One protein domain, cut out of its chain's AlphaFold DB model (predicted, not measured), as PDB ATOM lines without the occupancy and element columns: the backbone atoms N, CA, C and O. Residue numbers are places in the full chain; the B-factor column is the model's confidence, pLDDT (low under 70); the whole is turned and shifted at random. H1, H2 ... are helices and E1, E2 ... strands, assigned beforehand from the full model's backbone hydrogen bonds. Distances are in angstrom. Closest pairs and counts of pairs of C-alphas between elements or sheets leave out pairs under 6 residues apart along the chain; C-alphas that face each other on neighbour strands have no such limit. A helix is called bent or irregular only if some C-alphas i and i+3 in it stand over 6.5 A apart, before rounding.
ATOM      1  N   ALA A   2     -26.660 -21.527  17.512       54.31
ATOM      2  CA  ALA A   2     -26.210 -20.274  16.879       54.31
ATOM      3  C   ALA A   2     -27.185 -19.068  16.881       54.31
ATOM      4  O   ALA A   2     -26.784 -17.942  17.178       54.31
ATOM      5  N   ALA A   3     -28.481 -19.270  16.598       57.97
ATOM      6  CA  ALA A   3     -29.465 -18.179  16.627       57.97
ATOM      7  C   ALA A   3     -29.651 -17.575  18.036       57.97
ATOM      8  O   ALA A   3     -29.769 -16.360  18.173       57.97
ATOM      9  N   ARG A   4     -29.618 -18.400  19.095       58.53
ATOM     10  CA  ARG A   4     -29.741 -17.931  20.486       58.53
ATOM     11  C   ARG A   4     -28.489 -17.186  20.952       58.53
ATOM     12  O   ARG A   4     -28.625 -16.162  21.618       58.53
ATOM     13  N   ALA A   5     -27.291 -17.641  20.585       57.31
ATOM     14  CA  ALA A   5     -26.059 -16.910  20.889       57.31
ATOM     15  C   ALA A   5     -25.997 -15.560  20.169       57.31
ATOM     16  O   ALA A   5     -25.611 -14.566  20.778       57.31
ATOM     17  N   THR A   6     -26.471 -15.490  18.923       64.56
ATOM     18  CA  THR A   6     -26.566 -14.220  18.184       64.56
ATOM     19  C   THR A   6     -27.513 -13.241  18.883       64.56
ATOM     20  O   THR A   6     -27.142 -12.095  19.123       64.56
ATOM     21  N   THR A   7     -28.695 -13.696  19.321       72.31
ATOM     22  CA  THR A   7     -29.629 -12.838  20.075       72.31
ATOM     23  C   THR A   7     -29.084 -12.401  21.438       72.31
ATOM     24  O   THR A   7     -29.369 -11.294  21.886       72.31
ATOM     25  N   LEU A   8     -28.276 -13.238  22.101       71.56
ATOM     26  CA  LEU A   8     -27.634 -12.891  23.373       71.56
ATOM     27  C   LEU A   8     -26.513 -11.866  23.186       71.56
ATOM     28  O   LEU A   8     -26.428 -10.922  23.966       71.56
ATOM     29  N   ALA A   9     -25.699 -12.018  22.138       69.75
ATOM     30  CA  ALA A   9     -24.658 -11.060  21.781       69.75
ATOM     31  C   ALA A   9     -25.259  -9.683  21.460       69.75
ATOM     32  O   ALA A   9     -24.808  -8.667  21.984       69.75
ATOM     33  N   GLN A  10     -26.329  -9.663  20.661       76.62
ATOM     34  CA  GLN A  10     -27.066  -8.442  20.335       76.62
ATOM     35  C   GLN A  10     -27.699  -7.812  21.581       76.62
ATOM     36  O   GLN A  10     -27.557  -6.611  21.790       76.62
ATOM     37  N   GLY A  11     -28.331  -8.610  22.449       77.31
ATOM     38  CA  GLY A  11     -28.923  -8.115  23.695       77.31
ATOM     39  C   GLY A  11     -27.892  -7.542  24.674       77.31
ATOM     40  O   GLY A  11     -28.147  -6.518  25.306       77.31
ATOM     41  N   PHE A  12     -26.708  -8.153  24.775       77.31
ATOM     42  CA  PHE A  12     -25.601  -7.605  25.562       77.31
ATOM     43  C   PHE A  12     -25.097  -6.284  24.967       77.31
ATOM     44  O   PHE A  12     -24.994  -5.290  25.684       77.31
ATOM     45  N   SER A  13     -24.850  -6.249  23.653       79.00
ATOM     46  CA  SER A  13     -24.388  -5.044  22.962       79.00
ATOM     47  C   SER A  13     -25.384  -3.890  23.090       79.00
ATOM     48  O   SER A  13     -24.973  -2.761  23.327       79.00
ATOM     49  N   GLN A  14     -26.689  -4.146  22.978       82.00
ATOM     50  CA  GLN A  14     -27.723  -3.117  23.143       82.00
ATOM     51  C   GLN A  14     -27.700  -2.503  24.544       82.00
ATOM     52  O   GLN A  14     -27.761  -1.285  24.688       82.00
ATOM     53  N   LYS A  15     -27.567  -3.333  25.583       82.00
ATOM     54  CA  LYS A  15     -27.477  -2.846  26.965       82.00
ATOM     55  C   LYS A  15     -26.195  -2.083  27.245       82.00
ATOM     56  O   LYS A  15     -26.238  -1.080  27.950       82.00
ATOM     57  N   LEU A  16     -25.081  -2.559  26.696       82.88
ATOM     58  CA  LEU A  16     -23.804  -1.867  26.769       82.88
ATOM     59  C   LEU A  16     -23.921  -0.462  26.168       82.88
ATOM     60  O   LEU A  16     -23.495   0.498  26.798       82.88
ATOM     61  N   MET A  17     -24.531  -0.344  24.987       83.75
ATOM     62  CA  MET A  17     -24.740   0.949  24.332       83.75
ATOM     63  C   MET A  17     -25.679   1.853  25.137       83.75
ATOM     64  O   MET A  17     -25.378   3.028  25.300       83.75
ATOM     65  N   LEU A  18     -26.764   1.317  25.704       83.94
ATOM     66  CA  LEU A  18     -27.665   2.094  26.562       83.94
ATOM     67  C   LEU A  18     -26.926   2.691  27.769       83.94
ATOM     68  O   LEU A  18     -26.974   3.897  27.992       83.94
ATOM     69  N   GLU A  19     -26.188   1.864  28.513       83.00
ATOM     70  CA  GLU A  19     -25.437   2.341  29.679       83.00
ATOM     71  C   GLU A  19     -24.305   3.304  29.288       83.00
ATOM     72  O   GLU A  19     -23.984   4.232  30.035       83.00
ATOM     73  N   MET A  20     -23.706   3.093  28.114       85.00
ATOM     74  CA  MET A  20     -22.728   4.007  27.543       85.00
ATOM     75  C   MET A  20     -23.352   5.398  27.352       85.00
ATOM     76  O   MET A  20     -22.849   6.351  27.945       85.00
ATOM     77  N   TYR A  21     -24.462   5.505  26.610       84.75
ATOM     78  CA  TYR A  21     -25.127   6.777  26.287       84.75
ATOM     79  C   TYR A  21     -25.667   7.537  27.503       84.75
ATOM     80  O   TYR A  21     -25.638   8.773  27.519       84.75
ATOM     81  N   ASP A  22     -26.101   6.820  28.541       82.06
ATOM     82  CA  ASP A  22     -26.571   7.423  29.792       82.06
ATOM     83  C   ASP A  22     -25.467   8.207  30.521       82.06
ATOM     84  O   ASP A  22     -25.751   9.177  31.224       82.06
ATOM     85  N   LYS A  23     -24.201   7.807  30.347       80.50
ATOM     86  CA  LYS A  23     -23.031   8.410  31.013       80.50
ATOM     87  C   LYS A  23     -22.163   9.257  30.083       80.50
ATOM     88  O   LYS A  23     -21.263   9.942  30.557       80.50
ATOM     89  N   ASP A  24     -22.383   9.157  28.781       85.38
ATOM     90  CA  ASP A  24     -21.527   9.745  27.759       85.38
ATOM     91  C   ASP A  24     -21.754  11.256  27.604       85.38
ATOM     92  O   ASP A  24     -22.896  11.739  27.614       85.38
ATOM     93  N   LEU A  25     -20.646  11.979  27.430       85.19
ATOM     94  CA  LEU A  25     -20.602  13.415  27.174       85.19
ATOM     95  C   LEU A  25     -20.644  13.743  25.678       85.19
ATOM     96  O   LEU A  25     -20.980  14.876  25.339       85.19
ATOM     97  N   SER A  26     -20.364  12.786  24.784       84.94
ATOM     98  CA  SER A  26     -20.246  13.045  23.339       84.94
ATOM     99  C   SER A  26     -21.475  13.748  22.747       84.94
ATOM    100  O   SER A  26     -21.326  14.737  22.037       84.94
ATOM    101  N   GLY A  27     -22.692  13.334  23.115       83.19
ATOM    102  CA  GLY A  27     -23.933  13.953  22.628       83.19
ATOM    103  C   GLY A  27     -24.201  15.370  23.151       83.19
ATOM    104  O   GLY A  27     -25.126  16.021  22.687       83.19
ATOM    105  N   ILE A  28     -23.425  15.843  24.130       85.31
ATOM    106  CA  ILE A  28     -23.490  17.221  24.638       85.31
ATOM    107  C   ILE A  28     -22.445  18.099  23.949       85.31
ATOM    108  O   ILE A  28     -22.664  19.289  23.782       85.31
ATOM    109  N   ILE A  29     -21.298  17.532  23.572       88.12
ATOM    110  CA  ILE A  29     -20.158  18.298  23.050       88.12
ATOM    111  C   ILE A  29     -20.051  18.268  21.522       88.12
ATOM    112  O   ILE A  29     -19.299  19.053  20.949       88.12
ATOM    113  N   THR A  30     -20.777  17.361  20.869       90.56
ATOM    114  CA  THR A  30     -20.694  17.108  19.427       90.56
ATOM    115  C   THR A  30     -22.069  17.158  18.776       90.56
ATOM    116  O   THR A  30     -23.088  16.938  19.431       90.56
ATOM    117  N   ASN A  31     -22.085  17.402  17.467       90.88
ATOM    118  CA  ASN A  31     -23.246  17.178  16.611       90.88
ATOM    119  C   ASN A  31     -23.065  15.900  15.782       90.88
ATOM    120  O   ASN A  31     -21.965  15.357  15.653       90.88
ATOM    121  N   THR A  32     -24.156  15.452  15.173       90.25
ATOM    122  CA  THR A  32     -24.205  14.280  14.290       90.25
ATOM    123  C   THR A  32     -24.621  14.676  12.874       90.25
ATOM    124  O   THR A  32     -25.265  13.900  12.172       90.25
ATOM    125  N   ASP A  33     -24.281  15.900  12.466       88.06
ATOM    126  CA  ASP A  33     -24.695  16.491  11.193       88.06
ATOM    127  C   ASP A  33     -23.761  16.020  10.072       88.06
ATOM    128  O   ASP A  33     -22.886  16.751   9.604       88.06
ATOM    129  N   TYR A  34     -23.907  14.758   9.682       89.44
ATOM    130  CA  TYR A  34     -23.171  14.160   8.576       89.44
ATOM    131  C   TYR A  34     -24.109  13.380   7.659       89.44
ATOM    132  O   TYR A  34     -25.145  12.862   8.077       89.44
ATOM    133  N   GLU A  35     -23.696  13.237   6.405       87.75
ATOM    134  CA  GLU A  35     -24.355  12.387   5.427       87.75
ATOM    135  C   GLU A  35     -23.494  11.164   5.099       87.75
ATOM    136  O   GLU A  35     -22.272  11.245   4.929       87.75
ATOM    137  N   GLY A  36     -24.157  10.014   4.984       85.94
ATOM    138  CA  GLY A  36     -23.542   8.737   4.634       85.94
ATOM    139  C   GLY A  36     -23.786   7.647   5.672       85.94
ATOM    140  O   GLY A  36     -24.348   7.876   6.740       85.94
ATOM    141  N   GLU A  37     -23.354   6.432   5.340       87.81
ATOM    142  CA  GLU A  37     -23.452   5.274   6.224       87.81
ATOM    143  C   GLU A  37     -22.064   4.723   6.559       87.81
ATOM    144  O   GLU A  37     -21.194   4.576   5.698       87.81
ATOM    145  N   ILE A  38     -21.873   4.361   7.827       89.06
ATOM    146  CA  ILE A  38     -20.679   3.653   8.281       89.06
ATOM    147  C   ILE A  38     -20.822   2.173   7.906       89.06
ATOM    148  O   ILE A  38     -21.586   1.436   8.527       89.06
ATOM    149  N   ASN A  39     -20.071   1.727   6.904       86.81
ATOM    150  CA  ASN A  39     -20.081   0.332   6.441       86.81
ATOM    151  C   ASN A  39     -18.874  -0.476   6.940       86.81
ATOM    152  O   ASN A  39     -18.855  -1.700   6.853       86.81
ATOM    153  N   GLY A  40     -17.866   0.205   7.477       87.19
ATOM    154  CA  GLY A  40     -16.632  -0.404   7.952       87.19
ATOM    155  C   GLY A  40     -15.628   0.628   8.450       87.19
ATOM    156  O   GLY A  40     -15.865   1.838   8.387       87.19
ATOM    157  N   VAL A  41     -14.482   0.142   8.922       85.56
ATOM    158  CA  VAL A  41     -13.335   0.997   9.257       85.56
ATOM    159  C   VAL A  41     -12.868   1.731   7.998       85.56
ATOM    160  O   VAL A  41     -12.813   1.140   6.920       85.56
ATOM    161  N   GLY A  42     -12.560   3.021   8.122       85.81
ATOM    162  CA  GLY A  42     -12.177   3.871   6.995       85.81
ATOM    163  C   GLY A  42     -13.350   4.368   6.149       85.81
ATOM    164  O   GLY A  42     -13.116   5.005   5.120       85.81
ATOM    165  N   SER A  43     -14.600   4.109   6.563       89.31
ATOM    166  CA  SER A  43     -15.766   4.760   5.950       89.31
ATOM    167  C   SER A  43     -15.610   6.271   6.044       89.31
ATOM    168  O   SER A  43     -15.135   6.793   7.054       89.31
ATOM    169  N   LYS A  44     -16.014   6.958   4.981       90.31
ATOM    170  CA  LYS A  44     -15.936   8.407   4.899       90.31
ATOM    171  C   LYS A  44     -17.338   8.983   4.834       90.31
ATOM    172  O   LYS A  44     -18.136   8.555   4.004       90.31
ATOM    173  N   LEU A  45     -17.613   9.921   5.722       89.12
ATOM    174  CA  LEU A  45     -18.879  10.622   5.847       89.12
ATOM    175  C   LEU A  45     -18.662  12.059   5.393       89.12
ATOM    176  O   LEU A  45     -17.609  12.646   5.659       89.12
ATOM    177  N   ASN A  46     -19.637  12.606   4.685       88.31
ATOM    178  CA  ASN A  46     -19.548  13.968   4.180       88.31
ATOM    179  C   ASN A  46     -20.230  14.903   5.172       88.31
ATOM    180  O   ASN A  46     -21.334  14.627   5.636       88.31
ATOM    181  N   ILE A  47     -19.567  16.008   5.489       87.31
ATOM    182  CA  ILE A  47     -20.141  17.098   6.268       87.31
ATOM    183  C   ILE A  47     -20.372  18.234   5.283       87.31
ATOM    184  O   ILE A  47     -19.418  18.837   4.785       87.31
ATOM    185  N   LEU A  48     -21.643  18.481   4.979       81.25
ATOM    186  CA  LEU A  48     -22.048  19.590   4.131       81.25
ATOM    187  C   LEU A  48     -22.154  20.837   4.998       81.25
ATOM    188  O   LEU A  48     -22.934  20.879   5.952       81.25
ATOM    189  N   ASN A  49     -21.361  21.850   4.674       74.56
ATOM    190  CA  ASN A  49     -21.470  23.154   5.299       74.56
ATOM    191  C   ASN A  49     -21.602  24.233   4.228       74.56
ATOM    192  O   ASN A  49     -20.992  24.150   3.164       74.56
ATOM    193  N   PHE A  50     -22.387  25.259   4.526       70.31
ATOM    194  CA  PHE A  50     -22.600  26.392   3.638       70.31
ATOM    195  C   PHE A  50     -22.006  27.638   4.271       70.31
ATOM    196  O   PHE A  50     -22.081  27.824   5.489       70.31
ATOM    197  N   ASP A  51     -21.439  28.506   3.442       68.25
ATOM    198  CA  ASP A  51     -21.086  29.844   3.899       68.25
ATOM    199  C   ASP A  51     -22.338  30.611   4.349       68.25
ATOM    200  O   ASP A  51     -23.453  30.402   3.855       68.25
ATOM    201  N   ARG A  52     -22.150  31.530   5.300       68.00
ATOM    202  CA  ARG A  52     -23.231  32.367   5.824       68.00
ATOM    203  C   ARG A  52     -23.884  33.168   4.697       68.00
ATOM    204  O   ARG A  52     -23.262  34.049   4.104       68.00
ATOM    205  N   GLN A  74     -14.731  16.158   5.075       88.94
ATOM    206  CA  GLN A  74     -14.842  14.705   5.126       88.94
ATOM    207  C   GLN A  74     -14.431  14.175   6.501       88.94
ATOM    208  O   GLN A  74     -13.288  14.334   6.923       88.94
ATOM    209  N   LEU A  75     -15.358  13.494   7.174       90.62
ATOM    210  CA  LEU A  75     -15.108  12.768   8.416       90.62
ATOM    211  C   LEU A  75     -14.735  11.327   8.075       90.62
ATOM    212  O   LEU A  75     -15.475  10.624   7.389       90.62
ATOM    213  N   VAL A  76     -13.579  10.874   8.550       91.31
ATOM    214  CA  VAL A  76     -13.114   9.496   8.358       91.31
ATOM    215  C   VAL A  76     -13.270   8.724   9.660       91.31
ATOM    216  O   VAL A  76     -12.854   9.189  10.715       91.31
ATOM    217  N   ILE A  77     -13.847   7.527   9.583       92.94
ATOM    218  CA  ILE A  77     -13.916   6.603  10.717       92.94
ATOM    219  C   ILE A  77     -12.555   5.926  10.888       92.94
ATOM    220  O   ILE A  77     -12.236   4.960  10.189       92.94
ATOM    221  N   ASP A  78     -11.748   6.452  11.799       91.19
ATOM    222  CA  ASP A  78     -10.354   6.071  12.031       91.19
ATOM    223  C   ASP A  78     -10.150   5.267  13.326       91.19
ATOM    224  O   ASP A  78      -9.165   4.534  13.446       91.19
ATOM    225  N   GLN A  79     -11.091   5.332  14.273       90.88
ATOM    226  CA  GLN A  79     -11.024   4.582  15.521       90.88
ATOM    227  C   GLN A  79     -11.810   3.275  15.431       90.88
ATOM    228  O   GLN A  79     -12.980   3.232  15.055       90.88
ATOM    229  N   TYR A  80     -11.162   2.187  15.841       90.44
ATOM    230  CA  TYR A  80     -11.737   0.847  15.908       90.44
ATOM    231  C   TYR A  80     -11.321   0.193  17.224       90.44
ATOM    232  O   TYR A  80     -10.139   0.005  17.511       90.44
ATOM    233  N   LYS A  81     -12.305  -0.119  18.065       89.94
ATOM    234  CA  LYS A  81     -12.110  -0.733  19.379       89.94
ATOM    235  C   LYS A  81     -12.969  -1.984  19.473       89.94
ATOM    236  O   LYS A  81     -14.090  -2.024  18.975       89.94
ATOM    237  N   ALA A  82     -12.435  -3.001  20.126       87.44
ATOM    238  CA  ALA A  82     -13.084  -4.289  20.274       87.44
ATOM    239  C   ALA A  82     -12.890  -4.783  21.699       87.44
ATOM    240  O   ALA A  82     -11.804  -4.647  22.268       87.44
ATOM    241  N   PHE A  83     -13.924  -5.389  22.261       86.25
ATOM    242  CA  PHE A  83     -13.789  -6.236  23.429       86.25
ATOM    243  C   PHE A  83     -13.782  -7.689  22.985       86.25
ATOM    244  O   PHE A  83     -14.587  -8.086  22.150       86.25
ATOM    245  N   TYR A  84     -12.885  -8.486  23.560       85.69
ATOM    246  CA  TYR A  84     -12.843  -9.923  23.333       85.69
ATOM    247  C   TYR A  84     -12.538 -10.642  24.639       85.69
ATOM    248  O   TYR A  84     -11.457 -10.477  25.206       85.69
ATOM    249  N   TRP A  85     -13.496 -11.420  25.138       82.38
ATOM    250  CA  TRP A  85     -13.295 -12.226  26.340       82.38
ATOM    251  C   TRP A  85     -14.095 -13.523  26.293       82.38
ATOM    252  O   TRP A  85     -15.111 -13.635  25.605       82.38
ATOM    253  N   LYS A  86     -13.616 -14.510  27.049       82.31
ATOM    254  CA  LYS A  86     -14.233 -15.829  27.169       82.31
ATOM    255  C   LYS A  86     -15.040 -15.950  28.452       82.31
ATOM    256  O   LYS A  86     -14.638 -15.430  29.489       82.31
ATOM    257  N   GLU A  87     -16.128 -16.701  28.383       76.56
ATOM    258  CA  GLU A  87     -16.944 -17.061  29.536       76.56
ATOM    259  C   GLU A  87     -17.331 -18.542  29.456       76.56
ATOM    260  O   GLU A  87     -17.619 -19.083  28.386       76.56
ATOM    261  N   LYS A  88     -17.318 -19.220  30.607       71.62
ATOM    262  CA  LYS A  88     -17.385 -20.686  30.672       71.62
ATOM    263  C   LYS A  88     -18.801 -21.231  30.521       71.62
ATOM    264  O   LYS A  88     -18.967 -22.373  30.107       71.62
ATOM    265  N   THR A  89     -19.829 -20.459  30.887       69.88
ATOM    266  CA  THR A  89     -21.215 -20.958  30.901       69.88
ATOM    267  C   THR A  89     -22.206 -20.010  30.231       69.88
ATOM    268  O   THR A  89     -22.158 -18.792  30.398       69.88
ATOM    269  N   LEU A  90     -23.187 -20.580  29.521       66.94
ATOM    270  CA  LEU A  90     -24.296 -19.829  28.914       66.94
ATOM    271  C   LEU A  90     -25.192 -19.139  29.962       66.94
ATOM    272  O   LEU A  90     -25.802 -18.108  29.686       66.94
ATOM    273  N   ALA A  91     -25.266 -19.688  31.178       68.19
ATOM    274  CA  ALA A  91     -26.017 -19.092  32.280       68.19
ATOM    275  C   ALA A  91     -25.423 -17.744  32.722       68.19
ATOM    276  O   ALA A  91     -26.180 -16.812  33.000       68.19
ATOM    277  N   ASN A  92     -24.092 -17.615  32.710       70.81
ATOM    278  CA  ASN A  92     -23.409 -16.353  33.000       70.81
ATOM    279  C   ASN A  92     -23.707 -15.304  31.918       70.81
ATOM    280  O   ASN A  92     -24.085 -14.183  32.250       70.81
ATOM    281  N   TRP A  93     -23.700 -15.693  30.637       66.88
ATOM    282  CA  TRP A  93     -24.129 -14.821  29.532       66.88
ATOM    283  C   TRP A  93     -25.569 -14.320  29.684       66.88
ATOM    284  O   TRP A  93     -25.839 -13.131  29.526       66.88
ATOM    285  N   LEU A  94     -26.500 -15.207  30.044       65.69
ATOM    286  CA  LEU A  94     -27.890 -14.833  30.327       65.69
ATOM    287  C   LEU A  94     -28.002 -13.891  31.528       65.69
ATOM    288  O   LEU A  94     -28.874 -13.026  31.540       65.69
ATOM    289  N   SER A  95     -27.138 -14.047  32.533       68.38
ATOM    290  CA  SER A  95     -27.060 -13.113  33.656       68.38
ATOM    291  C   SER A  95     -26.593 -11.731  33.208       68.38
ATOM    292  O   SER A  95     -27.081 -10.740  33.742       68.38
ATOM    293  N   TYR A  96     -25.712 -11.646  32.206       68.88
ATOM    294  CA  TYR A  96     -25.210 -10.367  31.703       68.88
ATOM    295  C   TYR A  96     -26.270  -9.503  31.019       68.88
ATOM    296  O   TYR A  96     -26.183  -8.278  31.025       68.88
ATOM    297  N   VAL A  97     -27.320 -10.141  30.503       64.88
ATOM    298  CA  VAL A  97     -28.457  -9.482  29.851       64.88
ATOM    299  C   VAL A  97     -29.639  -9.288  30.818       64.88
ATOM    300  O   VAL A  97     -30.682  -8.771  30.426       64.88
ATOM    301  N   LYS A  98     -29.527  -9.636  32.108       66.69
ATOM    302  CA  LYS A  98     -30.586  -9.388  33.110       66.69
ATOM    303  C   LYS A  98     -30.427  -8.023  33.787       66.69
ATOM    304  O   LYS A  98     -29.392  -7.383  33.660       66.69
ATOM    305  N   ASN A  99     -31.499  -7.552  34.426       60.34
ATOM    306  CA  ASN A  99     -31.490  -6.364  35.287       60.34
ATOM    307  C   ASN A  99     -31.506  -6.819  36.761       60.34
ATOM    308  O   ASN A  99     -32.186  -7.809  37.047       60.34
ATOM    309  N   PRO A 100     -30.836  -6.116  37.695       56.06
ATOM    310  CA  PRO A 100     -29.988  -4.934  37.492       56.06
ATOM    311  C   PRO A 100     -28.701  -5.247  36.712       56.06
ATOM    312  O   PRO A 100     -28.304  -6.407  36.609       56.06
ATOM    313  N   HIS A 101     -28.092  -4.205  36.135       59.72
ATOM    314  CA  HIS A 101     -26.908  -4.334  35.286       59.72
ATOM    315  C   HIS A 101     -25.779  -5.056  36.038       59.72
ATOM    316  O   HIS A 101     -25.438  -4.666  37.158       59.72
ATOM    317  N   PRO A 102     -25.177  -6.096  35.451       68.88
ATOM    318  CA  PRO A 102     -24.028  -6.749  36.049       68.88
ATOM    319  C   PRO A 102     -22.795  -5.859  35.922       68.88
ATOM    320  O   PRO A 102     -22.647  -5.106  34.961       68.88
ATOM    321  N   THR A 103     -21.867  -6.009  36.866       75.50
ATOM    322  CA  THR A 103     -20.613  -5.238  36.948       75.50
ATOM    323  C   THR A 103     -19.783  -5.261  35.665       75.50
ATOM    324  O   THR A 103     -19.063  -4.311  35.383       75.50
ATOM    325  N   ILE A 104     -19.901  -6.321  34.860       78.25
ATOM    326  CA  ILE A 104     -19.197  -6.418  33.582       78.25
ATOM    327  C   ILE A 104     -19.729  -5.422  32.542       78.25
ATOM    328  O   ILE A 104     -18.932  -4.814  31.839       78.25
ATOM    329  N   VAL A 105     -21.049  -5.196  32.464       78.38
ATOM    330  CA  VAL A 105     -21.637  -4.252  31.493       78.38
ATOM    331  C   VAL A 105     -21.198  -2.833  31.837       78.38
ATOM    332  O   VAL A 105     -20.740  -2.105  30.960       78.38
ATOM    333  N   SER A 106     -21.219  -2.486  33.125       81.25
ATOM    334  CA  SER A 106     -20.812  -1.161  33.581       81.25
ATOM    335  C   SER A 106     -19.316  -0.908  33.421       81.25
ATOM    336  O   SER A 106     -18.917   0.184  33.018       81.25
ATOM    337  N   GLN A 107     -18.472  -1.915  33.665       84.62
ATOM    338  CA  GLN A 107     -17.033  -1.818  33.428       84.62
ATOM    339  C   GLN A 107     -16.717  -1.612  31.940       84.62
ATOM    340  O   GLN A 107     -15.946  -0.717  31.592       84.62
ATOM    341  N   VAL A 108     -17.328  -2.413  31.066       85.25
ATOM    342  CA  VAL A 108     -17.123  -2.346  29.612       85.25
ATOM    343  C   VAL A 108     -17.651  -1.015  29.051       85.25
ATOM    344  O   VAL A 108     -16.977  -0.385  28.234       85.25
ATOM    345  N   ALA A 109     -18.794  -0.525  29.548       85.19
ATOM    346  CA  ALA A 109     -19.334   0.792  29.198       85.19
ATOM    347  C   ALA A 109     -18.377   1.922  29.603       85.19
ATOM    348  O   ALA A 109     -18.090   2.816  28.809       85.19
ATOM    349  N   ASN A 110     -17.835   1.865  30.824       86.62
ATOM    350  CA  ASN A 110     -16.909   2.876  31.329       86.62
ATOM    351  C   ASN A 110     -15.607   2.933  30.519       86.62
ATOM    352  O   ASN A 110     -15.119   4.031  30.248       86.62
ATOM    353  N   GLU A 111     -15.055   1.783  30.121       88.88
ATOM    354  CA  GLU A 111     -13.833   1.723  29.309       88.88
ATOM    355  C   GLU A 111     -14.074   2.245  27.886       88.88
ATOM    356  O   GLU A 111     -13.247   2.976  27.336       88.88
ATOM    357  N   ARG A 112     -15.236   1.944  27.291       89.06
ATOM    358  CA  ARG A 112     -15.615   2.518  25.993       89.06
ATOM    359  C   ARG A 112     -15.781   4.036  26.080       89.06
ATOM    360  O   ARG A 112     -15.178   4.743  25.277       89.06
ATOM    361  N   ASN A 113     -16.494   4.533  27.089       88.81
ATOM    362  CA  ASN A 113     -16.641   5.973  27.328       88.81
ATOM    363  C   ASN A 113     -15.298   6.659  27.575       88.81
ATOM    364  O   ASN A 113     -15.074   7.752  27.076       88.81
ATOM    365  N   LYS A 114     -14.370   6.010  28.286       90.69
ATOM    366  CA  LYS A 114     -13.018   6.544  28.477       90.69
ATOM    367  C   LYS A 114     -12.308   6.764  27.144       90.69
ATOM    368  O   LYS A 114     -11.785   7.846  26.914       90.69
ATOM    369  N   ASN A 115     -12.314   5.761  26.270       91.38
ATOM    370  CA  ASN A 115     -11.654   5.853  24.967       91.38
ATOM    371  C   ASN A 115     -12.308   6.892  24.039       91.38
ATOM    372  O   ASN A 115     -11.599   7.546  23.277       91.38
ATOM    373  N   LYS A 116     -13.635   7.053  24.112       90.06
ATOM    374  CA  LYS A 116     -14.367   8.091  23.372       90.06
ATOM    375  C   LYS A 116     -14.022   9.493  23.868       90.06
ATOM    376  O   LYS A 116     -13.575  10.315  23.079       90.06
ATOM    377  N   ASP A 117     -14.167   9.736  25.166       90.25
ATOM    378  CA  ASP A 117     -13.901  11.038  25.778       90.25
ATOM    379  C   ASP A 117     -12.459  11.490  25.546       90.25
ATOM    380  O   ASP A 117     -12.231  12.613  25.119       90.25
ATOM    381  N   THR A 118     -11.476  10.609  25.766       90.75
ATOM    382  CA  THR A 118     -10.064  10.947  25.530       90.75
ATOM    383  C   THR A 118      -9.798  11.301  24.065       90.75
ATOM    384  O   THR A 118      -8.993  12.185  23.795       90.75
ATOM    385  N   TYR A 119     -10.477  10.648  23.117       91.69
ATOM    386  CA  TYR A 119     -10.358  10.981  21.698       91.69
ATOM    387  C   TYR A 119     -10.993  12.341  21.376       91.69
ATOM    388  O   TYR A 119     -10.332  13.189  20.786       91.69
ATOM    389  N   LEU A 120     -12.232  12.583  21.819       91.00
ATOM    390  CA  LEU A 120     -12.941  13.839  21.554       91.00
ATOM    391  C   LEU A 120     -12.252  15.035  22.216       91.00
ATOM    392  O   LEU A 120     -12.057  16.068  21.582       91.00
ATOM    393  N   PHE A 121     -11.827  14.894  23.473       90.88
ATOM    394  CA  PHE A 121     -11.102  15.955  24.169       90.88
ATOM    395  C   PHE A 121      -9.697  16.154  23.617       90.88
ATOM    396  O   PHE A 121      -9.159  17.238  23.785       90.88
ATOM    397  N   GLY A 122      -9.122  15.162  22.933       89.81
ATOM    398  CA  GLY A 122      -7.841  15.274  22.234       89.81
ATOM    399  C   GLY A 122      -7.862  16.221  21.030       89.81
ATOM    400  O   GLY A 122      -6.802  16.676  20.610       89.81
ATOM    401  N   LEU A 123      -9.041  16.588  20.513       89.94
ATOM    402  CA  LEU A 123      -9.194  17.514  19.382       89.94
ATOM    403  C   LEU A 123      -9.034  18.997  19.760       89.94
ATOM    404  O   LEU A 123      -9.269  19.877  18.935       89.94
ATOM    405  N   TYR A 124      -8.602  19.314  20.986       87.81
ATOM    406  CA  TYR A 124      -8.306  20.695  21.400       87.81
ATOM    407  C   TYR A 124      -7.279  21.397  20.487       87.81
ATOM    408  O   TYR A 124      -7.287  22.622  20.368       87.81
ATOM    409  N   GLY A 125      -6.416  20.634  19.806       86.31
ATOM    410  CA  GLY A 125      -5.480  21.159  18.806       86.31
ATOM    411  C   GLY A 125      -6.164  21.826  17.607       86.31
ATOM    412  O   GLY A 125      -5.617  22.781  17.054       86.31
ATOM    413  N   ASP A 126      -7.385  21.407  17.270       87.69
ATOM    414  CA  ASP A 126      -8.136  21.910  16.114       87.69
ATOM    415  C   ASP A 126      -8.959  23.165  16.434       87.69
ATOM    416  O   ASP A 126      -9.613  23.728  15.552       87.69
ATOM    417  N   ALA A 323     -19.279  10.629  14.695       91.88
ATOM    418  CA  ALA A 323     -19.991   9.503  14.128       91.88
ATOM    419  C   ALA A 323     -19.489   8.197  14.745       91.88
ATOM    420  O   ALA A 323     -18.287   7.992  14.923       91.88
ATOM    421  N   GLU A 324     -20.414   7.295  15.053       90.81
ATOM    422  CA  GLU A 324     -20.119   6.007  15.669       90.81
ATOM    423  C   GLU A 324     -21.079   4.919  15.186       90.81
ATOM    424  O   GLU A 324     -22.225   5.186  14.821       90.81
ATOM    425  N   LYS A 325     -20.611   3.669  15.183       88.31
ATOM    426  CA  LYS A 325     -21.438   2.493  14.891       88.31
ATOM    427  C   LYS A 325     -20.845   1.248  15.542       88.31
ATOM    428  O   LYS A 325     -19.632   1.039  15.547       88.31
ATOM    429  N   VAL A 326     -21.706   0.369  16.049       87.25
ATOM    430  CA  VAL A 326     -21.326  -1.022  16.335       87.25
ATOM    431  C   VAL A 326     -21.434  -1.797  15.022       87.25
ATOM    432  O   VAL A 326     -22.534  -1.953  14.497       87.25
ATOM    433  N   LEU A 327     -20.304  -2.247  14.468       85.06
ATOM    434  CA  LEU A 327     -20.273  -2.987  13.200       85.06
ATOM    435  C   LEU A 327     -20.701  -4.439  13.384       85.06
ATOM    436  O   LEU A 327     -21.540  -4.947  12.648       85.06
ATOM    437  N   GLU A 328     -20.125  -5.108  14.380       81.62
ATOM    438  CA  GLU A 328     -20.404  -6.510  14.662       81.62
ATOM    439  C   GLU A 328     -20.428  -6.745  16.170       81.62
ATOM    440  O   GLU A 328     -19.597  -6.217  16.902       81.62
ATOM    441  N   ALA A 329     -21.350  -7.586  16.629       81.62
ATOM    442  CA  ALA A 329     -21.332  -8.164  17.965       81.62
ATOM    443  C   ALA A 329     -21.725  -9.637  17.841       81.62
ATOM    444  O   ALA A 329     -22.811  -9.956  17.349       81.62
ATOM    445  N   ARG A 330     -20.834 -10.547  18.239       78.94
ATOM    446  CA  ARG A 330     -21.054 -11.990  18.096       78.94
ATOM    447  C   ARG A 330     -20.438 -12.782  19.236       78.94
ATOM    448  O   ARG A 330     -19.422 -12.395  19.805       78.94
ATOM    449  N   ILE A 331     -21.057 -13.919  19.537       77.44
ATOM    450  CA  ILE A 331     -20.508 -14.919  20.448       77.44
ATOM    451  C   ILE A 331     -19.974 -16.078  19.606       77.44
ATOM    452  O   ILE A 331     -20.679 -16.638  18.771       77.44
ATOM    453  N   GLU A 332     -18.710 -16.407  19.814       76.31
ATOM    454  CA  GLU A 332     -18.040 -17.587  19.289       76.31
ATOM    455  C   GLU A 332     -18.347 -18.764  20.218       76.31
ATOM    456  O   GLU A 332     -17.910 -18.771  21.367       76.31
ATOM    457  N   GLU A 333     -19.176 -19.700  19.741       62.97
ATOM    458  CA  GLU A 333     -19.672 -20.841  20.532       62.97
ATOM    459  C   GLU A 333     -18.608 -21.942  20.728       62.97
ATOM    460  O   GLU A 333     -18.642 -22.608  21.758       62.97
ATOM    461  N   ASP A 334     -17.650 -22.084  19.800       64.38
ATOM    462  CA  ASP A 334     -16.619 -23.132  19.816       64.38
ATOM    463  C   ASP A 334     -15.209 -22.524  19.863       64.38
ATOM    464  O   ASP A 334     -14.613 -22.206  18.832       64.38
ATOM    465  N   LEU A 335     -14.657 -22.369  21.069       66.00
ATOM    466  CA  LEU A 335     -13.270 -21.940  21.240       66.00
ATOM    467  C   LEU A 335     -12.330 -23.146  21.077       66.00
ATOM    468  O   LEU A 335     -12.430 -24.130  21.811       66.00
ATOM    469  N   ILE A 336     -11.394 -23.087  20.125       68.56
ATOM    470  CA  ILE A 336     -10.454 -24.192  19.877       68.56
ATOM    471  C   ILE A 336      -9.596 -24.429  21.133       68.56
ATOM    472  O   ILE A 336      -8.739 -23.615  21.472       68.56
ATOM    473  N   GLY A 337      -9.808 -25.568  21.803       63.72
ATOM    474  CA  GLY A 337      -9.005 -26.022  22.944       63.72
ATOM    475  C   GLY A 337      -9.506 -25.625  24.341       63.72
ATOM    476  O   GLY A 337      -8.802 -25.911  25.307       63.72
ATOM    477  N   ASP A 338     -10.687 -25.010  24.485       63.97
ATOM    478  CA  ASP A 338     -11.279 -24.674  25.794       63.97
ATOM    479  C   ASP A 338     -12.795 -24.948  25.821       63.97
ATOM    480  O   ASP A 338     -13.467 -24.903  24.793       63.97
ATOM    481  N   PHE A 339     -13.349 -25.208  27.007       61.06
ATOM    482  CA  PHE A 339     -14.796 -25.321  27.200       61.06
ATOM    483  C   PHE A 339     -15.362 -23.933  27.535       61.06
ATOM    484  O   PHE A 339     -15.198 -23.440  28.655       61.06
ATOM    485  N   GLY A 340     -16.030 -23.286  26.577       67.06
ATOM    486  CA  GLY A 340     -16.667 -21.984  26.788       67.06
ATOM    487  C   GLY A 340     -17.032 -21.265  25.493       67.06
ATOM    488  O   GLY A 340     -16.713 -21.732  24.406       67.06
ATOM    489  N   ALA A 341     -17.682 -20.108  25.635       73.44
ATOM    490  CA  ALA A 341     -18.043 -19.236  24.523       73.44
ATOM    491  C   ALA A 341     -17.402 -17.853  24.707       73.44
ATOM    492  O   ALA A 341     -17.344 -17.339  25.829       73.44
ATOM    493  N   ALA A 342     -16.922 -17.243  23.626       78.50
ATOM    494  CA  ALA A 342     -16.255 -15.943  23.672       78.50
ATOM    495  C   ALA A 342     -17.096 -14.852  23.011       78.50
ATOM    496  O   ALA A 342     -17.559 -15.027  21.891       78.50
ATOM    497  N   TYR A 343     -17.282 -13.714  23.675       81.19
ATOM    498  CA  TYR A 343     -17.917 -12.546  23.061       81.19
ATOM    499  C   TYR A 343     -16.865 -11.688  22.388       81.19
ATOM    500  O   TYR A 343     -15.831 -11.398  22.991       81.19
ATOM    501  N   LYS A 344     -17.169 -11.243  21.170       82.69
ATOM    502  CA  LYS A 344     -16.450 -10.171  20.497       82.69
ATOM    503  C   LYS A 344     -17.391  -9.132  19.938       82.69
ATOM    504  O   LYS A 344     -18.409  -9.474  19.334       82.69
ATOM    505  N   ASP A 345     -17.002  -7.878  20.090       85.75
ATOM    506  CA  ASP A 345     -17.613  -6.773  19.373       85.75
ATOM    507  C   ASP A 345     -16.591  -5.958  18.596       85.75
ATOM    508  O   ASP A 345     -15.386  -6.027  18.832       85.75
ATOM    509  N   LEU A 346     -17.099  -5.210  17.627       87.44
ATOM    510  CA  LEU A 346     -16.353  -4.237  16.861       87.44
ATOM    511  C   LEU A 346     -17.130  -2.928  16.886       87.44
ATOM    512  O   LEU A 346     -18.194  -2.803  16.277       87.44
ATOM    513  N   PHE A 347     -16.585  -1.960  17.606       89.19
ATOM    514  CA  PHE A 347     -17.112  -0.614  17.723       89.19
ATOM    515  C   PHE A 347     -16.186   0.352  16.998       89.19
ATOM    516  O   PHE A 347     -14.976   0.358  17.237       89.19
ATOM    517  N   VAL A 348     -16.751   1.154  16.104       91.94
ATOM    518  CA  VAL A 348     -15.996   2.119  15.311       91.94
ATOM    519  C   VAL A 348     -16.544   3.513  15.514       91.94
ATOM    520  O   VAL A 348     -17.751   3.693  15.685       91.94
ATOM    521  N   TYR A 349     -15.650   4.490  15.502       92.56
ATOM    522  CA  TYR A 349     -16.008   5.888  15.647       92.56
ATOM    523  C   TYR A 349     -14.974   6.807  14.994       92.56
ATOM    524  O   TYR A 349     -13.864   6.382  14.682       92.56
ATOM    525  N   GLY A 350     -15.358   8.057  14.773       92.62
ATOM    526  CA  GLY A 350     -14.489   9.108  14.257       92.62
ATOM    527  C   GLY A 350     -15.113  10.476  14.503       92.62
ATOM    528  O   GLY A 350     -16.330  10.590  14.673       92.62
ATOM    529  N   ALA A 351     -14.281  11.509  14.548       93.44
ATOM    530  CA  ALA A 351     -14.715  12.890  14.689       93.44
ATOM    531  C   ALA A 351     -13.939  13.793  13.734       93.44
ATOM    532  O   ALA A 351     -12.814  13.480  13.345       93.44
ATOM    533  N   LYS A 352     -14.543  14.921  13.366       92.38
ATOM    534  CA  LYS A 352     -13.880  15.958  12.575       92.38
ATOM    535  C   LYS A 352     -14.375  17.338  12.992       92.38
ATOM    536  O   LYS A 352     -15.579  17.560  13.132       92.38
ATOM    537  N   VAL A 353     -13.433  18.260  13.158       90.69
ATOM    538  CA  VAL A 353     -13.694  19.700  13.199       90.69
ATOM    539  C   VAL A 353     -13.493  20.220  11.781       90.69
ATOM    540  O   VAL A 353     -12.432  20.024  11.201       90.69
ATOM    541  N   THR A 354     -14.522  20.823  11.196       87.69
ATOM    542  CA  THR A 354     -14.418  21.427   9.858       87.69
ATOM    543  C   THR A 354     -13.887  22.848   9.970       87.69
ATOM    544  O   THR A 354     -14.265  23.539  10.921       87.69
ATOM    545  N   ASP A 355     -13.164  23.337   8.967       84.94
ATOM    546  CA  ASP A 355     -12.593  24.692   8.960       84.94
ATOM    547  C   ASP A 355     -13.558  25.818   9.402       84.94
ATOM    548  O   ASP A 355     -13.229  26.559  10.333       84.94
ATOM    549  N   PRO A 356     -14.799  25.925   8.875       83.12
ATOM    550  CA  PRO A 356     -15.708  27.003   9.273       83.12
ATOM    551  C   PRO A 356     -16.199  26.896  10.725       83.12
ATOM    552  O   PRO A 356     -16.811  27.835  11.236       83.12
ATOM    553  N   ARG A 357     -15.985  25.746  11.376       86.56
ATOM    554  CA  ARG A 357     -16.445  25.440  12.735       86.56
ATOM    555  C   ARG A 357     -15.339  25.578  13.785       86.56
ATOM    556  O   ARG A 357     -15.652  25.585  14.968       86.56
ATOM    557  N   ARG A 358     -14.072  25.783  13.412       87.56
ATOM    558  CA  ARG A 358     -12.929  25.806  14.356       87.56
ATOM    559  C   ARG A 358     -13.030  26.879  15.449       87.56
ATOM    560  O   ARG A 358     -12.529  26.677  16.554       87.56
TER     561      ARG A 358
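Overview. This is residues 2 to 52, 74 to 126 and 323 to 358 of the 369 residues of an uncharacterized protein of Parcubacteria group bacterium GW2011_GWC1_39_8 (UniProt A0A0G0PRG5). What is the main picture? The long hairpin of E5 and E6 makes the middle of a rod, with E3 and E4 in line along the other side of E6; H1 crosses slantwise over E5, and its Met 20 meets the long helix H4. The small pair of strands E1 and E2 lies at one end of the rod, as does H5. What is it made of? The printed part has 140 residues with five named helices and six named strands, in the order H1 H2 E1 E2 E3 E4 H3 H4 E5 E6 H5; the class is mixed, helices and strands, and both sheets are antiparallel. It is only just loose, close to compact, with a radius of gyration of the C-alphas of 17.4 A, and spans 60 by 27 by 22 A.

Along the chain. Where do the first elements run? H1, residues 2 to 23, begins with C-alpha 2 at (-26.210, -20.274, 16.879) and is 32.1 A long; H2, residues 26 to 29, follows. E1 is residues 44 to 50, E2 74 to 76, E3 79 to 81 and E4 84 to 87. What comes after? H3 is residues 90 to 96, and H4, residues 103 to 126, is 36.4 A long but irregular, with C-alphas 122 and 125 7.2 A apart. E5, residues 323 to 332, is 27.6 A long, E6, residues 341 to 352, is 37.4 A long, and H5, residues 355 to 358, ends with C-alpha 358 at (-12.929, 25.806, 14.356).

Arrangement. Where is H1? It is on the branched sheet at a height of 8.9 A, over E5 and only just over E6, with 3 of its C-alphas there. H1 touches H4 at a steep tilt of 54 degrees, closest at the C-alphas of Met 20 and Ala 109, 5.0 A. How do strands pair? E3 and E4 lie on one side of E6 and E5 on the other; within hydrogen-bond range are N 81 and O 347 at 2.8 A, N 87 and O 341 at 2.9 A, and N 327 and O 346 at 2.8 A. E1 pairs with E2, N 45 and O 75 at 2.8 A. How are helix backbones? Every O i to N i+4 pair is within hydrogen-bond range in H3, 17 of 18 in H1 and 16 of 20 in H4; H2 and H5 are too short for such a pair.

Size, cuts and confidence. How large is it? The two C-alphas farthest apart, of Arg 52 and Gly 337, are 62.5 A apart. Where is it cut or uncertain? Residues 53 to 73 and 127 to 322 are not printed, with C-alpha gaps of 19.6 A and 17.3 A; the link H2 to E1 is long, and pLDDT is under 70 at, among others, residues 93 to 102 and 333 to 340.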